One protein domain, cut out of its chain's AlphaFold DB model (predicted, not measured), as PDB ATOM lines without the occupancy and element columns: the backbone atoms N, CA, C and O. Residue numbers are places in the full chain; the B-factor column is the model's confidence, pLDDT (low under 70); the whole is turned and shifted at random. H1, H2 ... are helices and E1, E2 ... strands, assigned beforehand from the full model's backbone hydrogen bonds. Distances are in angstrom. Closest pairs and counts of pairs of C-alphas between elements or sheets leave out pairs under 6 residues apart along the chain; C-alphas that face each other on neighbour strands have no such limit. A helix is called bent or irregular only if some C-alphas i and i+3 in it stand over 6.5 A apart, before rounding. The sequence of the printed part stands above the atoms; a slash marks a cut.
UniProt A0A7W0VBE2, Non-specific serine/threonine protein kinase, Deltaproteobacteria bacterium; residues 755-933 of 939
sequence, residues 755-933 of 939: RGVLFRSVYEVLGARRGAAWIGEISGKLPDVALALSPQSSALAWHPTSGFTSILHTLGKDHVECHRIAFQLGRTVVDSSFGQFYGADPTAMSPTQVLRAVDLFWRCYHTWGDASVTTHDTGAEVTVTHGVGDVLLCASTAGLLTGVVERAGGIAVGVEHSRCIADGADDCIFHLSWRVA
ATOM      1  N   ARG A 755     140.523 150.695 160.493       84.62
ATOM      2  CA  ARG A 755     141.448 150.753 161.620       84.62
ATOM      3  C   ARG A 755     141.608 149.383 162.282       84.62
ATOM      4  O   ARG A 755     140.623 148.680 162.486       84.62
ATOM      5  N   GLY A 756     142.828 149.036 162.692       81.00
ATOM      6  CA  GLY A 756     143.152 147.746 163.317       81.00
ATOM      7  C   GLY A 756     142.354 147.430 164.584       81.00
ATOM      8  O   GLY A 756     142.142 146.267 164.907       81.00
ATOM      9  N   VAL A 757     141.834 148.435 165.288       79.31
ATOM     10  CA  VAL A 757     140.986 148.207 166.463       79.31
ATOM     11  C   VAL A 757     139.664 147.489 166.148       79.31
ATOM     12  O   VAL A 757     139.223 146.679 166.955       79.31
ATOM     13  N   LEU A 758     139.094 147.684 164.950       85.69
ATOM     14  CA  LEU A 758     137.907 146.947 164.487       85.69
ATOM     15  C   LEU A 758     138.210 145.460 164.271       85.69
ATOM     16  O   LEU A 758     137.348 144.614 164.471       85.69
ATOM     17  N   PHE A 759     139.452 145.122 163.921       85.50
ATOM     18  CA  PHE A 759     139.896 143.732 163.829       85.50
ATOM     19  C   PHE A 759     140.084 143.125 165.224       85.50
ATOM     20  O   PHE A 759     139.760 141.962 165.448       85.50
ATOM     21  N   ARG A 760     140.569 143.909 166.192       77.50
ATOM     22  CA  ARG A 760     140.811 143.428 167.560       77.50
ATOM     23  C   ARG A 760     139.534 143.188 168.366       77.50
ATOM     24  O   ARG A 760     139.529 142.255 169.167       77.50
ATOM     25  N   SER A 761     138.461 143.954 168.138       80.38
ATOM     26  CA  SER A 761     137.182 143.778 168.857       80.38
ATOM     27  C   SER A 761     136.557 142.390 168.644       80.38
ATOM     28  O   SER A 761     135.751 141.932 169.455       80.38
ATOM     29  N   VAL A 762     137.008 141.658 167.618       79.00
ATOM     30  CA  VAL A 762     136.648 140.257 167.362       79.00
ATOM     31  C   VAL A 762     136.969 139.341 168.543       79.00
ATOM     32  O   VAL A 762     136.152 138.488 168.892       79.00
ATOM     33  N   TYR A 763     138.112 139.530 169.207       71.62
ATOM     34  CA  TYR A 763     138.485 138.720 170.372       71.62
ATOM     35  C   TYR A 763     137.564 138.953 171.573       71.62
ATOM     36  O   TYR A 763     137.272 138.012 172.313       71.62
ATOM     37  N   GLU A 764     137.110 140.191 171.762       69.62
ATOM     38  CA  GLU A 764     136.250 140.577 172.881       69.62
ATOM     39  C   GLU A 764     134.835 140.021 172.701       69.62
ATOM     40  O   GLU A 764     134.297 139.406 173.621       69.62
ATOM     41  N   VAL A 765     134.263 140.144 171.497       74.12
ATOM     42  CA  VAL A 765     132.895 139.684 171.207       74.12
ATOM     43  C   VAL A 765     132.798 138.157 171.112       74.12
ATOM     44  O   VAL A 765     131.825 137.574 171.591       74.12
ATOM     45  N   LEU A 766     133.800 137.474 170.542       71.31
ATOM     46  CA  LEU A 766     133.803 136.004 170.469       71.31
ATOM     47  C   LEU A 766     134.247 135.331 171.778       71.31
ATOM     48  O   LEU A 766     133.947 134.153 171.996       71.31
ATOM     49  N   GLY A 767     134.957 136.058 172.646       57.22
ATOM     50  CA  GLY A 767     135.595 135.543 173.855       57.22
ATOM     51  C   GLY A 767     136.891 134.769 173.569       57.22
ATOM     52  O   GLY A 767     137.007 134.046 172.579       57.22
ATOM     53  N   ALA A 768     137.868 134.863 174.481       50.41
ATOM     54  CA  ALA A 768     139.254 134.420 174.261       50.41
ATOM     55  C   ALA A 768     139.409 132.974 173.734       50.41
ATOM     56  O   ALA A 768     140.229 132.723 172.853       50.41
ATOM     57  N   ARG A 769     138.599 132.022 174.226       46.75
ATOM     58  CA  ARG A 769     138.688 130.601 173.825       46.75
ATOM     59  C   ARG A 769     138.104 130.309 172.440       46.75
ATOM     60  O   ARG A 769     138.651 129.475 171.726       46.75
ATOM     61  N   ARG A 770     136.999 130.957 172.060       62.41
ATOM     62  CA  ARG A 770     136.372 130.770 170.737       62.41
ATOM     63  C   ARG A 770     137.057 131.622 169.670       62.41
ATOM     64  O   ARG A 770     137.245 131.138 168.560       62.41
ATOM     65  N   GLY A 771     137.496 132.829 170.033       64.81
ATOM     66  CA  GLY A 771     138.232 133.735 169.154       64.81
ATOM     67  C   GLY A 771     139.554 133.141 168.667       64.81
ATOM     68  O   GLY A 771     139.771 133.078 167.465       64.81
ATOM     69  N   ALA A 772     140.401 132.618 169.561       66.56
ATOM     70  CA  ALA A 772     141.708 132.075 169.167       66.56
ATOM     71  C   ALA A 772     141.606 130.868 168.211       66.56
ATOM     72  O   ALA A 772     142.351 130.788 167.236       66.56
ATOM     73  N   ALA A 773     140.660 129.953 168.457       68.94
ATOM     74  CA  ALA A 773     140.447 128.780 167.605       68.94
ATOM     75  C   ALA A 773     139.937 129.164 166.204       68.94
ATOM     76  O   ALA A 773     140.446 128.672 165.199       68.94
ATOM     77  N   TRP A 774     138.968 130.078 166.138       77.75
ATOM     78  CA  TRP A 774     138.405 130.575 164.881       77.75
ATOM     79  C   TRP A 774     139.417 131.417 164.081       77.75
ATOM     80  O   TRP A 774     139.551 131.248 162.869       77.75
ATOM     81  N   ILE A 775     140.213 132.252 164.759       71.44
ATOM     82  CA  ILE A 775     141.282 133.043 164.129       71.44
ATOM     83  C   ILE A 775     142.372 132.141 163.557       71.44
ATOM     84  O   ILE A 775     142.872 132.435 162.474       71.44
ATOM     85  N   GLY A 776     142.708 131.033 164.223       73.12
ATOM     86  CA  GLY A 776     143.621 130.029 163.671       73.12
ATOM     87  C   GLY A 776     143.119 129.445 162.346       73.12
ATOM     88  O   GLY A 776     143.895 129.311 161.401       73.12
ATOM     89  N   GLU A 777     141.814 129.175 162.236       76.44
ATOM     90  CA  GLU A 777     141.202 128.649 161.010       76.44
ATOM     91  C   GLU A 777     141.237 129.658 159.847       76.44
ATOM     92  O   GLU A 777     141.534 129.295 158.707       76.44
ATOM     93  N   ILE A 778     140.956 130.934 160.125       73.75
ATOM     94  CA  ILE A 778     140.919 131.995 159.107       73.75
ATOM     95  C   ILE A 778     142.313 132.465 158.714       73.75
ATOM     96  O   ILE A 778     142.559 132.714 157.533       73.75
ATOM     97  N   SER A 779     143.239 132.546 159.670       71.38
ATOM     98  CA  SER A 779     144.613 132.995 159.416       71.38
ATOM     99  C   SER A 779     145.342 132.083 158.428       71.38
ATOM    100  O   SER A 779     146.181 132.556 157.667       71.38
ATOM    101  N   GLY A 780     144.985 130.793 158.379       71.44
ATOM    102  CA  GLY A 780     145.491 129.857 157.373       71.44
ATOM    103  C   GLY A 780     144.932 130.072 155.959       71.44
ATOM    104  O   GLY A 780     145.527 129.596 154.997       71.44
ATOM    105  N   LYS A 781     143.806 130.781 155.816       74.19
ATOM    106  CA  LYS A 781     143.116 131.027 154.536       74.19
ATOM    107  C   LYS A 781     143.351 132.445 153.996       74.19
ATOM    108  O   LYS A 781     143.314 132.633 152.785       74.19
ATOM    109  N   LEU A 782     143.582 133.430 154.871       74.75
ATOM    110  CA  LEU A 782     143.694 134.855 154.526       74.75
ATOM    111  C   LEU A 782     144.900 135.515 155.237       74.75
ATOM    112  O   LEU A 782     144.778 135.941 156.389       74.75
ATOM    113  N   PRO A 783     146.059 135.655 154.563       68.50
ATOM    114  CA  PRO A 783     147.290 136.183 155.166       68.50
ATOM    115  C   PRO A 783     147.186 137.639 155.646       68.50
ATOM    116  O   PRO A 783     147.675 137.977 156.725       68.50
ATOM    117  N   ASP A 784     146.500 138.499 154.887       67.62
ATOM    118  CA  ASP A 784     146.341 139.923 155.227       67.62
ATOM    119  C   ASP A 784     145.495 140.124 156.495       67.62
ATOM    120  O   ASP A 784     145.715 141.052 157.277       67.62
ATOM    121  N   VAL A 785     144.550 139.208 156.733       77.94
ATOM    122  CA  VAL A 785     143.708 139.166 157.933       77.94
ATOM    123  C   VAL A 785     144.505 138.672 159.142       77.94
ATOM    124  O   VAL A 785     144.389 139.249 160.223       77.94
ATOM    125  N   ALA A 786     145.364 137.665 158.956       74.88
ATOM    126  CA  ALA A 786     146.257 137.165 160.002       74.88
ATOM    127  C   ALA A 786     147.202 138.262 160.519       74.88
ATOM    128  O   ALA A 786     147.406 138.401 161.726       74.88
ATOM    129  N   LEU A 787     147.736 139.087 159.610       70.50
ATOM    130  CA  LEU A 787     148.577 140.224 159.973       70.50
ATOM    131  C   LEU A 787     147.795 141.270 160.780       70.50
ATOM    132  O   LEU A 787     148.291 141.742 161.800       70.50
ATOM    133  N   ALA A 788     146.571 141.608 160.364       71.81
ATOM    134  CA  ALA A 788     145.727 142.577 161.064       71.81
ATOM    135  C   ALA A 788     145.295 142.108 162.469       71.81
ATOM    136  O   ALA A 788     145.164 142.927 163.378       71.81
ATOM    137  N   LEU A 789     145.118 140.796 162.657       74.50
ATOM    138  CA  LEU A 789     144.754 140.164 163.931       74.50
ATOM    139  C   LEU A 789     145.962 139.806 164.815       74.50
ATOM    140  O   LEU A 789     145.777 139.365 165.953       74.50
ATOM    141  N   SER A 790     147.189 139.989 164.318       68.62
ATOM    142  CA  SER A 790     148.410 139.684 165.064       68.62
ATOM    143  C   SER A 790     148.547 140.581 166.303       68.62
ATOM    144  O   SER A 790     148.386 141.801 166.191       68.62
ATOM    145  N   PRO A 791     148.957 140.036 167.468       58.47
ATOM    146  CA  PRO A 791     149.257 140.830 168.664       58.47
ATOM    147  C   PRO A 791     150.319 141.919 168.442       58.47
ATOM    148  O   PRO A 791     150.373 142.898 169.183       58.47
ATOM    149  N   GLN A 792     151.165 141.749 167.422       55.78
ATOM    150  CA  GLN A 792     152.236 142.677 167.056       55.78
ATOM    151  C   GLN A 792     151.738 143.841 166.180       55.78
ATOM    152  O   GLN A 792     152.403 144.873 166.101       55.78
ATOM    153  N   SER A 793     150.577 143.705 165.526       57.12
ATOM    154  CA  SER A 793     149.995 144.763 164.694       57.12
ATOM    155  C   SER A 793     149.345 145.826 165.568       57.12
ATOM    156  O   SER A 793     148.577 145.488 166.459       57.12
ATOM    157  N   SER A 794     149.616 147.112 165.335       65.50
ATOM    158  CA  SER A 794     149.069 148.216 166.141       65.50
ATOM    159  C   SER A 794     147.551 148.375 165.970       65.50
ATOM    160  O   SER A 794     147.046 148.367 164.854       65.50
ATOM    161  N   ALA A 795     146.815 148.639 167.060       64.38
ATOM    162  CA  ALA A 795     145.380 148.971 167.008       64.38
ATOM    163  C   ALA A 795     145.094 150.209 166.141       64.38
ATOM    164  O   ALA A 795     143.991 150.381 165.625       64.38
ATOM    165  N   LEU A 796     146.100 151.072 165.976       66.88
ATOM    166  CA  LEU A 796     146.029 152.306 165.200       66.88
ATOM    167  C   LEU A 796     146.499 152.122 163.746       66.88
ATOM    168  O   LEU A 796     146.495 153.095 162.988       66.88
ATOM    169  N   ALA A 797     146.938 150.921 163.357       69.94
ATOM    170  CA  ALA A 797     147.336 150.633 161.985       69.94
ATOM    171  C   ALA A 797     146.120 150.651 161.044       69.94
ATOM    172  O   ALA A 797     144.984 150.401 161.455       69.94
ATOM    173  N   TRP A 798     146.364 150.983 159.778       80.06
ATOM    174  CA  TRP A 798     145.368 150.901 158.712       80.06
ATOM    175  C   TRP A 798     145.508 149.559 157.996       80.06
ATOM    176  O   TRP A 798     146.607 149.212 157.567       80.06
ATOM    177  N   HIS A 799     144.399 148.837 157.851       85.44
ATOM    178  CA  HIS A 799     144.334 147.564 157.133       85.44
ATOM    179  C   HIS A 799     143.260 147.622 156.040       85.44
ATOM    180  O   HIS A 799     142.273 148.335 156.226       85.44
ATOM    181  N   PRO A 800     143.395 146.883 154.924       89.75
ATOM    182  CA  PRO A 800     142.385 146.870 153.868       89.75
ATOM    183  C   PRO A 800     140.995 146.489 154.394       89.75
ATOM    184  O   PRO A 800     140.836 145.493 155.102       89.75
ATOM    185  N   THR A 801     139.968 147.256 154.022       89.69
ATOM    186  CA  THR A 801     138.583 147.014 154.465       89.69
ATOM    187  C   THR A 801     138.041 145.671 153.985       89.69
ATOM    188  O   THR A 801     137.266 145.042 154.700       89.69
ATOM    189  N   SER A 802     138.510 145.180 152.836       87.62
ATOM    190  CA  SER A 802     138.184 143.846 152.315       87.62
ATOM    191  C   SER A 802     138.568 142.705 153.269       87.62
ATOM    192  O   SER A 802     137.900 141.672 153.317       87.62
ATOM    193  N   GLY A 803     139.622 142.887 154.071       87.25
ATOM    194  CA  GLY A 803     139.991 141.931 155.114       87.25
ATOM    195  C   GLY A 803     138.957 141.897 156.239       87.25
ATOM    196  O   GLY A 803     138.594 140.824 156.716       87.25
ATOM    197  N   PHE A 804     138.429 143.061 156.625       89.19
ATOM    198  CA  PHE A 804     137.408 143.155 157.669       89.19
ATOM    199  C   PHE A 804     136.062 142.588 157.207       89.19
ATOM    200  O   PHE A 804     135.434 141.835 157.944       89.19
ATOM    201  N   THR A 805     135.637 142.863 155.972       88.56
ATOM    202  CA  THR A 805     134.403 142.266 155.434       88.56
ATOM    203  C   THR A 805     134.503 140.741 155.373       88.56
ATOM    204  O   THR A 805     133.568 140.049 155.767       88.56
ATOM    205  N   SER A 806     135.666 140.197 155.001       86.44
ATOM    206  CA  SER A 806     135.913 138.746 154.999       86.44
ATOM    207  C   SER A 806     135.763 138.108 156.390       86.44
ATOM    208  O   SER A 806     135.212 137.014 156.517       86.44
ATOM    209  N   ILE A 807     136.200 138.803 157.449       86.06
ATOM    210  CA  ILE A 807     135.954 138.398 158.843       86.06
ATOM    211  C   ILE A 807     134.447 138.378 159.113       86.06
ATOM    212  O   ILE A 807     133.933 137.375 159.595       86.06
ATOM    213  N   LEU A 808     133.711 139.436 158.763       86.31
ATOM    214  CA  LEU A 808     132.276 139.512 159.054       86.31
ATOM    215  C   LEU A 808     131.473 138.354 158.438       86.31
ATOM    216  O   LEU A 808     130.616 137.779 159.109       86.31
ATOM    217  N   HIS A 809     131.801 137.951 157.209       84.94
ATOM    218  CA  HIS A 809     131.140 136.828 156.524       84.94
ATOM    219  C   HIS A 809     131.456 135.448 157.109       84.94
ATOM    220  O   HIS A 809     130.748 134.488 156.818       84.94
ATOM    221  N   THR A 810     132.492 135.323 157.941       81.50
ATOM    222  CA  THR A 810     132.952 134.033 158.484       81.50
ATOM    223  C   THR A 810     132.525 133.780 159.936       81.50
ATOM    224  O   THR A 810     132.819 132.715 160.483       81.50
ATOM    225  N   LEU A 811     131.820 134.725 160.574       76.31
ATOM    226  CA  LEU A 811     131.524 134.716 162.017       76.31
ATOM    227  C   LEU A 811     130.296 133.896 162.461       76.31
ATOM    228  O   LEU A 811     130.150 133.661 163.659       76.31
ATOM    229  N   GLY A 812     129.417 133.446 161.561       67.56
ATOM    230  CA  GLY A 812     128.168 132.763 161.940       67.56
ATOM    231  C   GLY A 812     127.692 131.722 160.926       67.56
ATOM    232  O   GLY A 812     128.151 131.689 159.785       67.56
ATOM    233  N   LYS A 813     126.792 130.829 161.363       65.06
ATOM    234  CA  LYS A 813     126.278 129.713 160.540       65.06
ATOM    235  C   LYS A 813     125.043 130.084 159.714       65.06
ATOM    236  O   LYS A 813     124.776 129.424 158.712       65.06
ATOM    237  N   ASP A 814     124.309 131.117 160.129       71.06
ATOM    238  CA  ASP A 814     123.166 131.676 159.411       71.06
ATOM    239  C   ASP A 814     123.236 133.212 159.316       71.06
ATOM    240  O   ASP A 814     124.014 133.885 159.997       71.06
ATOM    241  N   HIS A 815     122.421 133.780 158.425       70.56
ATOM    242  CA  HIS A 815     122.463 135.205 158.101       70.56
ATOM    243  C   HIS A 815     122.033 136.109 159.272       70.56
ATOM    244  O   HIS A 815     122.529 137.230 159.392       70.56
ATOM    245  N   VAL A 816     121.138 135.636 160.146       72.62
ATOM    246  CA  VAL A 816     120.627 136.411 161.289       72.62
ATOM    247  C   VAL A 816     121.700 136.526 162.371       72.62
ATOM    248  O   VAL A 816     121.918 137.604 162.928       72.62
ATOM    249  N   GLU A 817     122.416 135.434 162.637       77.69
ATOM    250  CA  GLU A 817     123.510 135.390 163.598       77.69
ATOM    251  C   GLU A 817     124.697 136.252 163.144       77.69
ATOM    252  O   GLU A 817     125.178 137.070 163.934       77.69
ATOM    253  N   CYS A 818     125.105 136.166 161.869       80.75
ATOM    254  CA  CYS A 818     126.174 137.008 161.311       80.75
ATOM    255  C   CYS A 818     125.864 138.504 161.452       80.75
ATOM    256  O   CYS A 818     126.723 139.281 161.867       80.75
ATOM    257  N   HIS A 819     124.625 138.909 161.164       86.12
ATOM    258  CA  HIS A 819     124.183 140.296 161.309       86.12
ATOM    259  C   HIS A 819     124.292 140.804 162.747       86.12
ATOM    260  O   HIS A 819     124.784 141.908 162.988       86.12
ATOM    261  N   ARG A 820     123.844 139.993 163.711       84.50
ATOM    262  CA  ARG A 820     123.872 140.351 165.131       84.50
ATOM    263  C   ARG A 820     125.303 140.462 165.657       84.50
ATOM    264  O   ARG A 820     125.594 141.392 166.403       84.50
ATOM    265  N   ILE A 821     126.190 139.547 165.261       85.12
ATOM    266  CA  ILE A 821     127.604 139.583 165.661       85.12
ATOM    267  C   ILE A 821     128.302 140.795 165.034       85.12
ATOM    268  O   ILE A 821     129.002 141.515 165.742       85.12
ATOM    269  N   ALA A 822     128.072 141.073 163.747       89.06
ATOM    270  CA  ALA A 822     128.629 142.249 163.080       89.06
ATOM    271  C   ALA A 822     128.218 143.548 163.793       89.06
ATOM    272  O   ALA A 822     129.071 144.381 164.098       89.06
ATOM    273  N   PHE A 823     126.937 143.679 164.151       90.38
ATOM    274  CA  PHE A 823     126.442 144.803 164.948       90.38
ATOM    275  C   PHE A 823     127.151 144.919 166.305       90.38
ATOM    276  O   PHE A 823     127.567 146.007 166.700       90.38
ATOM    277  N   GLN A 824     127.346 143.807 167.018       87.38
ATOM    278  CA  GLN A 824     128.055 143.816 168.300       87.38
ATOM    279  C   GLN A 824     129.524 144.238 168.158       87.38
ATOM    280  O   GLN A 824     129.986 145.057 168.944       87.38
ATOM    281  N   LEU A 825     130.235 143.759 167.135       87.75
ATOM    282  CA  LEU A 825     131.629 144.146 166.871       87.75
ATOM    283  C   LEU A 825     131.792 145.643 166.641       87.75
ATOM    284  O   LEU A 825     132.713 146.262 167.182       87.75
ATOM    285  N   GLY A 826     130.882 146.213 165.851       87.44
ATOM    286  CA  GLY A 826     130.817 147.645 165.618       87.44
ATOM    287  C   GLY A 826     130.564 148.426 166.897       87.44
ATOM    288  O   GLY A 826     131.247 149.406 167.159       87.44
ATOM    289  N   ARG A 827     129.624 147.972 167.727       89.12
ATOM    290  CA  ARG A 827     129.297 148.628 168.997       89.12
ATOM    291  C   ARG A 827     130.466 148.598 169.984       89.12
ATOM    292  O   ARG A 827     130.822 149.638 170.531       89.12
ATOM    293  N   THR A 828     131.094 147.438 170.169       83.19
ATOM    294  CA  THR A 828     132.173 147.233 171.151       83.19
ATOM    295  C   THR A 828     133.450 147.993 170.808       83.19
ATOM    296  O   THR A 828     134.189 148.368 171.716       83.19
ATOM    297  N   VAL A 829     133.719 148.293 169.528       81.94
ATOM    298  CA  VAL A 829     134.927 149.060 169.168       81.94
ATOM    299  C   VAL A 829     134.974 150.406 169.892       81.94
ATOM    300  O   VAL A 829     136.026 150.842 170.349       81.94
ATOM    301  N   VAL A 830     133.812 151.039 170.060       76.69
ATOM    302  CA  VAL A 830     133.687 152.350 170.688       76.69
ATOM    303  C   VAL A 830     134.086 152.273 172.167       76.69
ATOM    304  O   VAL A 830     134.751 153.175 172.670       76.69
ATOM    305  N   ASP A 831     133.787 151.170 172.852       68.19
ATOM    306  CA  ASP A 831     134.062 151.016 174.282       68.19
ATOM    307  C   ASP A 831     135.557 151.088 174.618       68.19
ATOM    308  O   ASP A 831     135.933 151.657 175.643       68.19
ATOM    309  N   SER A 832     136.414 150.550 173.747       57.72
ATOM    310  CA  SER A 832     137.863 150.485 173.965       57.72
ATOM    311  C   SER A 832     138.643 151.589 173.245       57.72
ATOM    312  O   SER A 832     139.723 151.975 173.702       57.72
ATOM    313  N   SER A 833     138.116 152.134 172.141       63.81
ATOM    314  CA  SER A 833     138.865 153.062 171.285       63.81
ATOM    315  C   SER A 833     138.353 154.492 171.257       63.81
ATOM    316  O   SER A 833     139.089 155.382 170.828       63.81
ATOM    317  N   PHE A 834     137.128 154.761 171.710       61.88
ATOM    318  CA  PHE A 834     136.555 156.104 171.603       61.88
ATOM    319  C   PHE A 834     137.315 157.118 172.469       61.88
ATOM    320  O   PHE A 834     137.718 158.168 171.972       61.88
ATOM    321  N   GLY A 835     137.674 156.757 173.704       52.28
ATOM    322  CA  GLY A 835     138.563 157.580 174.535       52.28
ATOM    323  C   GLY A 835     139.962 157.777 173.927       52.28
ATOM    324  O   GLY A 835     140.544 158.847 174.057       52.28
ATOM    325  N   GLN A 836     140.488 156.790 173.191       52.94
ATOM    326  CA  GLN A 836     141.821 156.860 172.566       52.94
ATOM    327  C   GLN A 836     141.854 157.702 171.280       52.94
ATOM    328  O   GLN A 836     142.859 158.354 170.997       52.94
ATOM    329  N   PHE A 837     140.783 157.689 170.481       51.72
ATOM    330  CA  PHE A 837     140.704 158.472 169.244       51.72
ATOM    331  C   PHE A 837     140.208 159.900 169.458       51.72
ATOM    332  O   PHE A 837     140.610 160.781 168.697       51.72
ATOM    333  N   TYR A 838     139.378 160.131 170.479       50.59
ATOM    334  CA  TYR A 838     138.737 161.429 170.722       50.59
ATOM    335  C   TYR A 838     139.195 162.124 172.012       50.59
ATOM    336  O   TYR A 838     138.899 163.310 172.176       50.59
ATOM    337  N   GLY A 839     139.950 161.441 172.887       42.66
ATOM    338  CA  GLY A 839     140.505 162.032 174.114       42.66
ATOM    339  C   GLY A 839     139.428 162.663 175.002       42.66
ATOM    340  O   GLY A 839     139.543 163.820 175.386       42.66
ATOM    341  N   ALA A 840     138.286 161.996 175.197       39.25
ATOM    342  CA  ALA A 840     137.166 162.539 175.970       39.25
ATOM    343  C   ALA A 840     136.372 161.429 176.673       39.25
ATOM    344  O   ALA A 840     136.205 160.347 176.103       39.25
ATOM    345  N   ASP A 841     135.843 161.730 177.868       45.31
ATOM    346  CA  ASP A 841     134.703 161.014 178.450       45.31
ATOM    347  C   ASP A 841     133.435 161.460 177.698       45.31
ATOM    348  O   ASP A 841     133.124 162.656 177.657       45.31
ATOM    349  N   PRO A 842     132.739 160.540 177.024       45.00
ATOM    350  CA  PRO A 842     131.675 160.895 176.102       45.00
ATOM    351  C   PRO A 842     130.379 161.359 176.793       45.00
ATOM    352  O   PRO A 842     129.529 161.941 176.128       45.00
ATOM    353  N   THR A 843     130.257 161.241 178.118       49.00
ATOM    354  CA  THR A 843     129.083 161.716 178.875       49.00
ATOM    355  C   THR A 843     128.907 163.246 178.890       49.00
ATOM    356  O   THR A 843     127.831 163.734 179.230       49.00
ATOM    357  N   ALA A 844     129.930 164.007 178.485       46.62
ATOM    358  CA  ALA A 844     129.961 165.472 178.549       46.62
ATOM    359  C   ALA A 844     129.345 166.210 177.337       46.62
ATOM    360  O   ALA A 844     129.281 167.437 177.343       46.62
ATOM    361  N   MET A 845     128.922 165.511 176.277       59.78
ATOM    362  CA  MET A 845     128.299 166.118 175.089       59.78
ATOM    363  C   MET A 845     127.029 165.367 174.713       59.78
ATOM    364  O   MET A 845     127.004 164.145 174.766       59.78
ATOM    365  N   SER A 846     125.995 166.085 174.264       71.62
ATOM    366  CA  SER A 846     124.758 165.434 173.811       71.62
ATOM    367  C   SER A 846     124.998 164.570 172.563       71.62
ATOM    368  O   SER A 846     125.846 164.919 171.727       71.62
ATOM    369  N   PRO A 847     124.209 163.499 172.344       80.44
ATOM    370  CA  PRO A 847     124.354 162.673 171.148       80.44
ATOM    371  C   PRO A 847     124.220 163.465 169.844       80.44
ATOM    372  O   PRO A 847     124.975 163.243 168.899       80.44
ATOM    373  N   THR A 848     123.333 164.464 169.819       80.94
ATOM    374  CA  THR A 848     123.158 165.405 168.705       80.94
ATOM    375  C   THR A 848     124.461 166.115 168.346       80.94
ATOM    376  O   THR A 848     124.821 166.196 167.172       80.94
ATOM    377  N   GLN A 849     125.187 166.629 169.342       72.62
ATOM    378  CA  GLN A 849     126.441 167.351 169.118       72.62
ATOM    379  C   GLN A 849     127.526 166.418 168.583       72.62
ATOM    380  O   GLN A 849     128.171 166.753 167.595       72.62
ATOM    381  N   VAL A 850     127.692 165.234 169.175       74.12
ATOM    382  CA  VAL A 850     128.710 164.266 168.733       74.12
ATOM    383  C   VAL A 850     128.460 163.821 167.290       74.12
ATOM    384  O   VAL A 850     129.391 163.777 166.483       74.12
ATOM    385  N   LEU A 851     127.201 163.554 166.933       84.12
ATOM    386  CA  LEU A 851     126.837 163.111 165.590       84.12
ATOM    387  C   LEU A 851     127.076 164.177 164.516       84.12
ATOM    388  O   LEU A 851     127.482 163.817 163.415       84.12
ATOM    389  N   ARG A 852     126.936 165.478 164.817       81.38
ATOM    390  CA  ARG A 852     127.249 166.570 163.863       81.38
ATOM    391  C   ARG A 852     128.686 166.563 163.341       81.38
ATOM    392  O   ARG A 852     128.963 167.208 162.333       81.38
ATOM    393  N   ALA A 853     129.585 165.847 164.009       73.38
ATOM    394  CA  ALA A 853     130.968 165.652 163.595       73.38
ATOM    395  C   ALA A 853     131.243 164.238 163.055       73.38
ATOM    396  O   ALA A 853     132.373 163.745 163.155       73.38
ATOM    397  N   VAL A 854     130.218 163.577 162.502       83.06
ATOM    398  CA  VAL A 854     130.337 162.234 161.919       83.06
ATOM    399  C   VAL A 854     131.467 162.143 160.904       83.06
ATOM    400  O   VAL A 854     132.245 161.202 160.972       83.06
ATOM    401  N   ASP A 855     131.657 163.149 160.053       79.19
ATOM    402  CA  ASP A 855     132.719 163.194 159.046       79.19
ATOM    403  C   ASP A 855     134.128 163.092 159.659       79.19
ATOM    404  O   ASP A 855     135.012 162.409 159.130       79.19
ATOM    405  N   LEU A 856     134.339 163.747 160.804       70.19
ATOM    406  CA  LEU A 856     135.621 163.775 161.499       70.19
ATOM    407  C   LEU A 856     135.906 162.444 162.178       70.19
ATOM    408  O   LEU A 856     137.015 161.916 162.067       70.19
ATOM    409  N   PHE A 857     134.914 161.903 162.885       72.81
ATOM    410  CA  PHE A 857     135.110 160.676 163.635       72.81
ATOM    411  C   PHE A 857     135.148 159.456 162.712       72.81
ATOM    412  O   PHE A 857     135.947 158.548 162.936       72.81
ATOM    413  N   TRP A 858     134.391 159.482 161.616       83.81
ATOM    414  CA  TRP A 858     134.417 158.466 160.570       83.81
ATOM    415  C   TRP A 858     135.838 158.208 160.066       83.81
ATOM    416  O   TRP A 858     136.294 157.065 160.025       83.81
ATOM    417  N   ARG A 859     136.595 159.284 159.822       79.25
ATOM    418  CA  ARG A 859     137.985 159.235 159.334       79.25
ATOM    419  C   ARG A 859     138.996 158.671 160.334       79.25
ATOM    420  O   ARG A 859     140.129 158.376 159.952       79.25
ATOM    421  N   CYS A 860     138.625 158.495 161.601       73.19
ATOM    422  CA  CYS A 860     139.462 157.797 162.581       73.19
ATOM    423  C   CYS A 860     139.355 156.272 162.458       73.19
ATOM    424  O   CYS A 860     140.308 155.566 162.799       73.19
ATOM    425  N   TYR A 861     138.217 155.774 161.972       81.06
ATOM    426  CA  TYR A 861     137.917 154.347 161.857       81.06
ATOM    427  C   TYR A 861     138.040 153.830 160.424       81.06
ATOM    428  O   TYR A 861     138.454 152.686 160.217       81.06
ATOM    429  N   HIS A 862     137.730 154.671 159.439       87.62
ATOM    430  CA  HIS A 862     137.589 154.293 158.039       87.62
ATOM    431  C   HIS A 862     138.235 155.327 157.112       87.62
ATOM    432  O   HIS A 862     138.231 156.522 157.392       87.62
ATOM    433  N   THR A 863     138.784 154.872 155.985       84.88
ATOM    434  CA  THR A 863     139.220 155.747 154.877       84.88
ATOM    435  C   THR A 863     138.289 155.675 153.667       84.88
ATOM    436  O   THR A 863     138.596 156.249 152.626       84.88
ATOM    437  N   TRP A 864     137.185 154.939 153.785       87.12
ATOM    438  CA  TRP A 864     136.181 154.735 152.746       87.12
ATOM    439  C   TRP A 864     134.882 155.438 153.108       87.12
ATOM    440  O   TRP A 864     134.555 155.560 154.288       87.12
ATOM    441  N   GLY A 865     134.138 155.837 152.079       84.94
ATOM    442  CA  GLY A 865     132.883 156.565 152.198       84.94
ATOM    443  C   GLY A 865     133.019 157.961 152.807       84.94
ATOM    444  O   GLY A 865     133.925 158.249 153.593       84.94
ATOM    445  N   ASP A 866     132.075 158.827 152.460       85.12
ATOM    446  CA  ASP A 866     131.929 160.139 153.079       85.12
ATOM    447  C   ASP A 866     130.639 160.161 153.899       85.12
ATOM    448  O   ASP A 866     129.536 160.023 153.359       85.12
ATOM    449  N   ALA A 867     130.802 160.301 155.216       88.44
ATOM    450  CA  ALA A 867     129.708 160.329 156.172       88.44
ATOM    451  C   ALA A 867     129.203 161.759 156.395       88.44
ATOM    452  O   ALA A 867     129.979 162.688 156.623       88.44
ATOM    453  N   SER A 868     127.887 161.913 156.378       88.94
ATOM    454  CA  SER A 868     127.165 163.152 156.656       88.94
ATOM    455  C   SER A 868     125.996 162.867 157.595       88.94
ATOM    456  O   SER A 868     125.613 161.710 157.767       88.94
ATOM    457  N   VAL A 869     125.455 163.897 158.249       91.62
ATOM    458  CA  VAL A 869     124.344 163.724 159.189       91.62
ATOM    459  C   VAL A 869     123.327 164.855 159.097       91.62
ATOM    460  O   VAL A 869     123.691 166.021 158.934       91.62
ATOM    461  N   THR A 870     122.066 164.506 159.315       89.56
ATOM    462  CA  THR A 870     120.971 165.422 159.636       89.56
ATOM    463  C   THR A 870     120.482 165.099 161.045       89.56
ATOM    464  O   THR A 870     120.113 163.965 161.325       89.56
ATOM    465  N   THR A 871     120.509 166.057 161.973       82.44
ATOM    466  CA  THR A 871     120.168 165.805 163.390       82.44
ATOM    467  C   THR A 871     118.874 166.496 163.818       82.44
ATOM    468  O   THR A 871     118.651 167.650 163.453       82.44
ATOM    469  N   HIS A 872     118.111 165.843 164.692       83.88
ATOM    470  CA  HIS A 872     116.950 166.354 165.430       83.88
ATOM    471  C   HIS A 872     117.181 166.181 166.950       83.88
ATOM    472  O   HIS A 872     118.215 165.661 167.371       83.88
ATOM    473  N   ASP A 873     116.237 166.605 167.795       72.44
ATOM    474  CA  ASP A 873     116.438 166.639 169.259       72.44
ATOM    475  C   ASP A 873     116.620 165.248 169.902       72.44
ATOM    476  O   ASP A 873     117.348 165.099 170.880       72.44
ATOM    477  N   THR A 874     115.979 164.214 169.348       79.50
ATOM    478  CA  THR A 874     116.015 162.825 169.863       79.50
ATOM    479  C   THR A 874     116.289 161.787 168.771       79.50
ATOM    480  O   THR A 874     116.037 160.593 168.943       79.50
ATOM    481  N   GLY A 875     116.809 162.238 167.629       87.56
ATOM    482  CA  GLY A 875     117.115 161.366 166.505       87.56
ATOM    483  C   GLY A 875     118.075 162.003 165.512       87.56
ATOM    484  O   GLY A 875     118.309 163.209 165.530       87.56
ATOM    485  N   ALA A 876     118.649 161.185 164.644       92.12
ATOM    486  CA  ALA A 876     119.536 161.640 163.584       92.12
ATOM    487  C   ALA A 876     119.469 160.699 162.386       92.12
ATOM    488  O   ALA A 876     119.212 159.513 162.535       92.12
ATOM    489  N   GLU A 877     119.749 161.221 161.207       92.81
ATOM    490  CA  GLU A 877     119.923 160.458 159.983       92.81
ATOM    491  C   GLU A 877     121.375 160.594 159.540       92.81
ATOM    492  O   GLU A 877     121.825 161.699 159.245       92.81
ATOM    493  N   VAL A 878     122.124 159.491 159.543       91.81
ATOM    494  CA  VAL A 878     123.514 159.444 159.075       91.81
ATOM    495  C   VAL A 878     123.548 158.813 157.690       91.81
ATOM    496  O   VAL A 878     123.119 157.672 157.523       91.81
ATOM    497  N   THR A 879     124.121 159.525 156.725       90.25
ATOM    498  CA  THR A 879     124.246 159.078 155.333       90.25
ATOM    499  C   THR A 879     125.713 158.893 154.979       90.25
ATOM    500  O   THR A 879     126.499 159.838 155.069       90.25
ATOM    501  N   VAL A 880     126.078 157.680 154.563       89.62
ATOM    502  CA  VAL A 880     127.418 157.335 154.074       89.62
ATOM    503  C   VAL A 880     127.344 157.106 152.570       89.62
ATOM    504  O   VAL A 880     126.789 156.103 152.119       89.62
ATOM    505  N   THR A 881     127.924 158.032 151.812       86.31
ATOM    506  CA  THR A 881     128.011 157.948 150.344       86.31
ATOM    507  C   THR A 881     129.297 157.239 149.921       86.31
ATOM    508  O   THR A 881     130.279 157.269 150.666       86.31
ATOM    509  N   HIS A 882     129.324 156.619 148.736       79.69
ATOM    510  CA  HIS A 882     130.509 155.922 148.193       79.69
ATOM    511  C   HIS A 882     131.061 154.818 149.123       79.69
ATOM    512  O   HIS A 882     132.274 154.670 149.311       79.69
ATOM    513  N   GLY A 883     130.157 154.070 149.761       76.25
ATOM    514  CA  GLY A 883     130.506 152.970 150.658       76.25
ATOM    515  C   GLY A 883     131.106 151.757 149.933       76.25
ATOM    516  O   GLY A 883     131.139 151.676 148.711       76.25
ATOM    517  N   VAL A 884     131.564 150.766 150.705       78.12
ATOM    518  CA  VAL A 884     132.143 149.515 150.162       78.12
ATOM    519  C   VAL A 884     131.068 148.533 149.660       78.12
ATOM    520  O   VAL A 884     131.397 147.553 149.001       78.12
ATOM    521  N   GLY A 885     129.785 148.798 149.934       76.44
ATOM    522  CA  GLY A 885     128.676 147.986 149.429       76.44
ATOM    523  C   GLY A 885     128.626 146.578 150.032       76.44
ATOM    524  O   GLY A 885     128.504 145.602 149.297       76.44
ATOM    525  N   ASP A 886     128.680 146.460 151.367       85.25
ATOM    526  CA  ASP A 886     128.511 145.184 152.081       85.25
ATOM    527  C   ASP A 886     127.465 145.255 153.218       85.25
ATOM    528  O   ASP A 886     127.536 146.112 154.097       85.25
ATOM    529  N   VAL A 887     126.495 144.327 153.226       84.56
ATOM    530  CA  VAL A 887     125.358 144.331 154.169       84.56
ATOM    531  C   VAL A 887     125.798 144.079 155.622       84.56
ATOM    532  O   VAL A 887     125.218 144.647 156.552       84.56
ATOM    533  N   LEU A 888     126.815 143.240 155.842       87.69
ATOM    534  CA  LEU A 888     127.346 142.978 157.181       87.69
ATOM    535  C   LEU A 888     128.223 144.138 157.654       87.69
ATOM    536  O   LEU A 888     128.209 144.465 158.841       87.69
ATOM    537  N   LEU A 889     128.924 144.809 156.736       88.56
ATOM    538  CA  LEU A 889     129.619 146.055 157.047       88.56
ATOM    539  C   LEU A 889     128.630 147.138 157.494       88.56
ATOM    540  O   LEU A 889     128.876 147.768 158.515       88.56
ATOM    541  N   CYS A 890     127.478 147.281 156.828       88.88
ATOM    542  CA  CYS A 890     126.410 148.181 157.277       88.88
ATOM    543  C   CYS A 890     125.908 147.826 158.684       88.88
ATOM    544  O   CYS A 890     125.696 148.716 159.504       88.88
ATOM    545  N   ALA A 891     125.761 146.536 159.004       89.25
ATOM    546  CA  ALA A 891     125.381 146.103 160.350       89.25
ATOM    547  C   ALA A 891     126.442 146.485 161.399       89.25
ATOM    548  O   ALA A 891     126.096 147.001 162.461       89.25
ATOM    549  N   SER A 892     127.728 146.309 161.082       91.44
ATOM    550  CA  SER A 892     128.834 146.786 161.922       91.44
ATOM    551  C   SER A 892     128.842 148.310 162.054       91.44
ATOM    552  O   SER A 892     129.078 148.829 163.140       91.44
ATOM    553  N   THR A 893     128.552 149.052 160.990       91.50
ATOM    554  CA  THR A 893     128.437 150.514 161.035       91.50
ATOM    555  C   THR A 893     127.283 150.961 161.934       91.50
ATOM    556  O   THR A 893     127.475 151.844 162.765       91.50
ATOM    557  N   ALA A 894     126.115 150.320 161.842       91.81
ATOM    558  CA  ALA A 894     124.983 150.593 162.729       91.81
ATOM    559  C   ALA A 894     125.349 150.351 164.204       91.81
ATOM    560  O   ALA A 894     125.002 151.151 165.076       91.81
ATOM    561  N   GLY A 895     126.109 149.287 164.477       91.25
ATOM    562  CA  GLY A 895     126.675 149.013 165.793       91.25
ATOM    563  C   GLY A 895     127.600 150.125 166.281       91.25
ATOM    564  O   GLY A 895     127.432 150.619 167.394       91.25
ATOM    565  N   LEU A 896     128.534 150.562 165.431       91.25
ATOM    566  CA  LEU A 896     129.465 151.652 165.735       91.25
ATOM    567  C   LEU A 896     128.715 152.937 166.082       91.25
ATOM    568  O   LEU A 896     128.966 153.517 167.134       91.25
ATOM    569  N   LEU A 897     127.752 153.353 165.256       92.06
ATOM    570  CA  LEU A 897     126.961 154.557 165.518       92.06
ATOM    571  C   LEU A 897     126.129 154.431 166.806       92.06
ATOM    572  O   LEU A 897     126.040 155.393 167.567       92.06
ATOM    573  N   THR A 898     125.589 153.241 167.098       91.50
ATOM    574  CA  THR A 898     124.902 152.959 168.372       91.50
ATOM    575  C   THR A 898     125.838 153.189 169.555       91.50
ATOM    576  O   THR A 898     125.490 153.924 170.475       91.50
ATOM    577  N   GLY A 899     127.045 152.613 169.509       87.31
ATOM    578  CA  GLY A 899     128.048 152.788 170.557       87.31
ATOM    579  C   GLY A 899     128.411 154.259 170.762       87.31
ATOM    580  O   GLY A 899     128.518 154.706 171.899       87.31
ATOM    581  N   VAL A 900     128.536 155.040 169.681       85.00
ATOM    582  CA  VAL A 900     128.805 156.487 169.757       85.00
ATOM    583  C   VAL A 900     127.688 157.234 170.491       85.00
ATOM    584  O   VAL A 900     127.978 158.036 171.375       85.00
ATOM    585  N   VAL A 901     126.419 156.965 170.166       86.94
ATOM    586  CA  VAL A 901     125.258 157.621 170.799       86.94
ATOM    587  C   VAL A 901     125.119 157.228 172.270       86.94
ATOM    588  O   VAL A 901     124.872 158.094 173.108       86.94
ATOM    589  N   GLU A 902     125.307 155.947 172.604       85.19
ATOM    590  CA  GLU A 902     125.267 155.464 173.994       85.19
ATOM    591  C   GLU A 902     126.346 156.130 174.844       85.19
ATOM    592  O   GLU A 902     126.105 156.585 175.962       85.19
ATOM    593  N   ARG A 903     127.550 156.228 174.282       78.75
ATOM    594  CA  ARG A 903     128.677 156.885 174.926       78.75
ATOM    595  C   ARG A 903     128.423 158.378 175.105       78.75
ATOM    596  O   ARG A 903     128.755 158.899 176.162       78.75
ATOM    597  N   ALA A 904     127.759 159.025 174.151       74.19
ATOM    598  CA  ALA A 904     127.325 160.420 174.232       74.19
ATOM    599  C   ALA A 904     126.153 160.676 175.214       74.19
ATOM    600  O   ALA A 904     125.488 161.706 175.140       74.19
ATOM    601  N   GLY A 905     125.828 159.730 176.103       74.38
ATOM    602  CA  GLY A 905     124.768 159.877 177.107       74.38
ATOM    603  C   GLY A 905     123.351 159.555 176.611       74.38
ATOM    604  O   GLY A 905     122.382 159.762 177.344       74.38
ATOM    605  N   GLY A 906     123.201 159.038 175.388       82.12
ATOM    606  CA  GLY A 906     121.927 158.521 174.893       82.12
ATOM    607  C   GLY A 906     121.551 157.195 175.564       82.12
ATOM    608  O   GLY A 906     122.380 156.306 175.733       82.12
ATOM    609  N   ILE A 907     120.280 157.033 175.921       79.12
ATOM    610  CA  ILE A 907     119.726 155.817 176.532       79.12
ATOM    611  C   ILE A 907     118.666 155.232 175.597       79.12
ATOM    612  O   ILE A 907     117.969 155.971 174.904       79.12
ATOM    613  N   ALA A 908     118.512 153.904 175.587       82.56
ATOM    614  CA  ALA A 908     117.559 153.196 174.723       82.56
ATOM    615  C   ALA A 908     117.744 153.556 173.236       82.56
ATOM    616  O   ALA A 908     116.794 153.927 172.548       82.56
ATOM    617  N   VAL A 909     118.993 153.481 172.771       87.44
ATOM    618  CA  VAL A 909     119.370 153.829 171.402       87.44
ATOM    619  C   VAL A 909     118.827 152.792 170.420       87.44
ATOM    620  O   VAL A 909     119.075 151.595 170.572       87.44
ATOM    621  N   GLY A 910     118.101 153.258 169.408       86.12
ATOM    622  CA  GLY A 910     117.657 152.472 168.262       86.12
ATOM    623  C   GLY A 910     118.348 152.941 166.988       86.12
ATOM    624  O   GLY A 910     118.485 154.143 166.770       86.12
ATOM    625  N   VAL A 911     118.768 151.998 166.142       89.75
ATOM    626  CA  VAL A 911     119.289 152.286 164.801       89.75
ATOM    627  C   VAL A 911     118.562 151.411 163.792       89.75
ATOM    628  O   VAL A 911     118.624 150.184 163.866       89.75
ATOM    629  N   GLU A 912     117.892 152.053 162.844       86.44
ATOM    630  CA  GLU A 912     117.238 151.419 161.708       86.44
ATOM    631  C   GLU A 912     118.029 151.712 160.435       86.44
ATOM    632  O   GLU A 912     118.456 152.836 160.181       86.44
ATOM    633  N   HIS A 913     118.247 150.679 159.631       82.50
ATOM    634  CA  HIS A 913     118.938 150.787 158.354       82.50
ATOM    635  C   HIS A 913     118.248 149.870 157.347       82.50
ATOM    636  O   HIS A 913     118.290 148.640 157.477       82.50
ATOM    637  N   SER A 914     117.614 150.463 156.338       65.06
ATOM    638  CA  SER A 914     117.135 149.753 155.150       65.06
ATOM    639  C   SER A 914     118.336 149.181 154.396       65.06
ATOM    640  O   SER A 914     119.342 149.859 154.217       65.06
ATOM    641  N   ARG A 915     118.278 147.902 154.002       62.25
ATOM    642  CA  ARG A 915     119.394 147.194 153.351       62.25
ATOM    643  C   ARG A 915     119.727 147.845 152.001       62.25
ATOM    644  O   ARG A 915     119.234 147.395 150.975       62.25
ATOM    645  N   CYS A 916     120.632 148.817 151.990       65.44
ATOM    646  CA  CYS A 916     121.071 149.544 150.793       65.44
ATOM    647  C   CYS A 916     121.450 148.638 149.605       65.44
ATOM    648  O   CYS A 916     121.158 148.975 148.466       65.44
ATOM    649  N   ILE A 917     121.977 147.433 149.843       53.12
ATOM    650  CA  ILE A 917     122.340 146.488 148.766       53.12
ATOM    651  C   ILE A 917     121.171 145.610 148.304       53.12
ATOM    652  O   ILE A 917     121.168 145.161 147.163       53.12
ATOM    653  N   ALA A 918     120.165 145.367 149.151       51.72
ATOM    654  CA  ALA A 918     118.962 144.646 148.720       51.72
ATOM    655  C   ALA A 918     118.116 145.493 147.753       51.72
ATOM    656  O   ALA A 918     117.437 144.933 146.895       51.72
ATOM    657  N   ASP A 919     118.234 146.819 147.863       54.50
ATOM    658  CA  ASP A 919     117.475 147.798 147.083       54.50
ATOM    659  C   ASP A 919     118.315 148.485 145.981       54.50
ATOM    660  O   ASP A 919     117.796 149.322 145.246       54.50
ATOM    661  N   GLY A 920     119.599 148.124 145.831       57.31
ATOM    662  CA  GLY A 920     120.489 148.643 144.781       57.31
ATOM    663  C   GLY A 920     120.887 150.118 144.934       57.31
ATOM    664  O   GLY A 920     121.169 150.772 143.934       57.31
ATOM    665  N   ALA A 921     120.878 150.646 146.160       65.50
ATOM    666  CA  ALA A 921     121.233 152.028 146.467       65.50
ATOM    667  C   ALA A 921     122.750 152.201 146.671       65.50
ATOM    668  O   ALA A 921     123.385 151.400 147.358       65.50
ATOM    669  N   ASP A 922     123.306 153.285 146.123       66.12
ATOM    670  CA  ASP A 922     124.730 153.643 146.258       66.12
ATOM    671  C   ASP A 922     125.081 154.230 147.645       66.12
ATOM    672  O   ASP A 922     126.246 154.228 148.057       66.12
ATOM    673  N   ASP A 923     124.065 154.678 148.392       81.38
ATOM    674  CA  ASP A 923     124.201 155.335 149.692       81.38
ATOM    675  C   ASP A 923     123.635 154.471 150.830       81.38
ATOM    676  O   ASP A 923     122.573 153.853 150.714       81.38
ATOM    677  N   CYS A 924     124.332 154.450 151.968       86.88
ATOM    678  CA  CYS A 924     123.861 153.797 153.192       86.88
ATOM    679  C   CYS A 924     123.241 154.842 154.127       86.88
ATOM    680  O   CYS A 924     123.952 155.743 154.578       86.88
ATOM    681  N   ILE A 925     121.950 154.708 154.445       88.69
ATOM    682  CA  ILE A 925     121.206 155.655 155.292       88.69
ATOM    683  C   ILE A 925     120.816 154.973 156.606       88.69
ATOM    684  O   ILE A 925     120.142 153.942 156.607       88.69
ATOM    685  N   PHE A 926     121.247 155.551 157.726       91.88
ATOM    686  CA  PHE A 926     120.999 155.054 159.078       91.88
ATOM    687  C   PHE A 926     120.119 156.042 159.841       91.88
ATOM    688  O   PHE A 926     120.533 157.176 160.084       91.88
ATOM    689  N   HIS A 927     118.943 155.603 160.281       92.31
ATOM    690  CA  HIS A 927     118.057 156.381 161.140       92.31
ATOM    691  C   HIS A 927     118.294 156.001 162.602       92.31
ATOM    692  O   HIS A 927     118.072 154.865 163.016       92.31
ATOM    693  N   LEU A 928     118.763 156.958 163.392       93.50
ATOM    694  CA  LEU A 928     119.057 156.826 164.812       93.50
ATOM    695  C   LEU A 928     117.962 157.480 165.651       93.50
ATOM    696  O   LEU A 928     117.477 158.562 165.325       93.50
ATOM    697  N   SER A 929     117.638 156.857 166.780       92.19
ATOM    698  CA  SER A 929     116.747 157.389 167.813       92.19
ATOM    699  C   SER A 929     117.320 157.112 169.201       92.19
ATOM    700  O   SER A 929     117.974 156.091 169.413       92.19
ATOM    701  N   TRP A 930     117.108 158.014 170.158       92.25
ATOM    702  CA  TRP A 930     117.530 157.821 171.550       92.25
ATOM    703  C   TRP A 930     116.632 158.587 172.521       92.25
ATOM    704  O   TRP A 930     115.924 159.524 172.156       92.25
ATOM    705  N   ARG A 931     116.691 158.207 173.797       86.31
ATOM    706  CA  ARG A 931     116.162 158.990 174.916       86.31
ATOM    707  C   ARG A 931     117.312 159.671 175.639       86.31
ATOM    708  O   ARG A 931     118.394 159.109 175.765       86.31
ATOM    709  N   VAL A 932     117.070 160.874 176.135       70.62
ATOM    710  CA  VAL A 932     118.001 161.563 177.032       70.62
ATOM    711  C   VAL A 932     117.561 161.255 178.460       70.62
ATOM    712  O   VAL A 932     116.359 161.225 178.729       70.62
ATOM    713  N   ALA A 933     118.501 160.997 179.371       58.00
ATOM    714  CA  ALA A 933     118.176 160.937 180.791       58.00
ATOM    715  C   ALA A 933     117.637 162.308 181.219       58.00
ATOM    716  O   ALA A 933     118.397 163.258 181.379       58.00
TER     717      ALA A 933
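What this domain is: This is residues 755 to 933 of the 939 residues of the protein "Non-specific serine/threonine protein kinase" of Deltaproteobacteria bacterium (UniProt A0A7W0VBE2). A twisted sheet, E2 E3 E5 E4, makes a wall at one end, with H8 and H7 over one face; the long helix H5 packs across H8, away from the sheet. Beyond H5, a cluster of H1, H2, H3 and H4 makes the other end. The printed part has 179 residues, with eight named helices and five named strands in the order H1 H2 H3 E1 H4 H5 H6 H7 E2 E3 H8 E4 E5; the sheet is antiparallel and the class is mixed, helices and strands. The whole is compact, with a radius of gyration of the C-alphas of 15.8 A and spans of 48 by 38 by 26 A.

Where its parts are: H1, residues 756 to 766, begins at C-alpha 756 (143.152, 147.746, 163.317). H2 is residues 768 to 779, H3 783 to 789, E1 798 to 800 and H4 801 to 810. H5, residues 815 to 838, is 33.3 A long and irregular: C-alphas 832 and 835 are 7.2 A apart, and it has a kink of 47 degrees near residue 832. H6 is residues 847 to 851, H7 854 to 861, E2 866 to 871 and E3 875 to 881. H8, residues 887 to 903, is 24.5 A long. E4, residues 906 to 913, bends by 56 degrees at residue 909. E5, residues 924 to 932, is 25.7 A long and ends at C-alpha 932 (118.001, 161.563, 177.032).

How they stand to each other: E2 and E3 form a hairpin, with N 868 and O 879 at 2.8 A. N 878 and O 926 of E3 and E5 are 2.9 A apart; N 910 and O 929 of the hairpin E4 and E5 are 2.8 A apart. E3, H8 and E4 form a split strand-helix-strand unit, with E5 between its strands and a right-handed crossover. H7 and H8 are on the same face, making two layers, helices over a sheet. H6 is on the sheet but over none of its strands, and touches H8 with Pro 847 and Val 901 closest, C-alphas 5.1 A apart. H5 touches H8 at a steep tilt of 43 degrees, the same way, closest at the C-alphas of Arg 827 and Gly 895, 4.2 A. H1 touches H5 at a steep tilt of 54 degrees, closest at the C-alphas of Ser 761 and Val 829, 5.8 A. H2 and H3 form a helical hairpin, as do H4 and H5. E1 pairs with no named strand. Every O i to N i+4 pair is within hydrogen-bond range in H3, H6 and H8, against 4 of 7 in H1, 7 of 8 in H2, 5 of 6 in H4, 15 of 20 in H5 and 1 of 4 in H7, where 4 of 5 O i to N i+3 pairs are within range.

The domain as a whole: The C-alphas of Gly 780 and Asp 873, the two farthest apart, are 48.4 A apart. The printed part has no cut and no long link. The mean pLDDT of the printed part is 76.7; 45 residues are under 70, among them 767 to 773, 831 to 845 and 914 to 922.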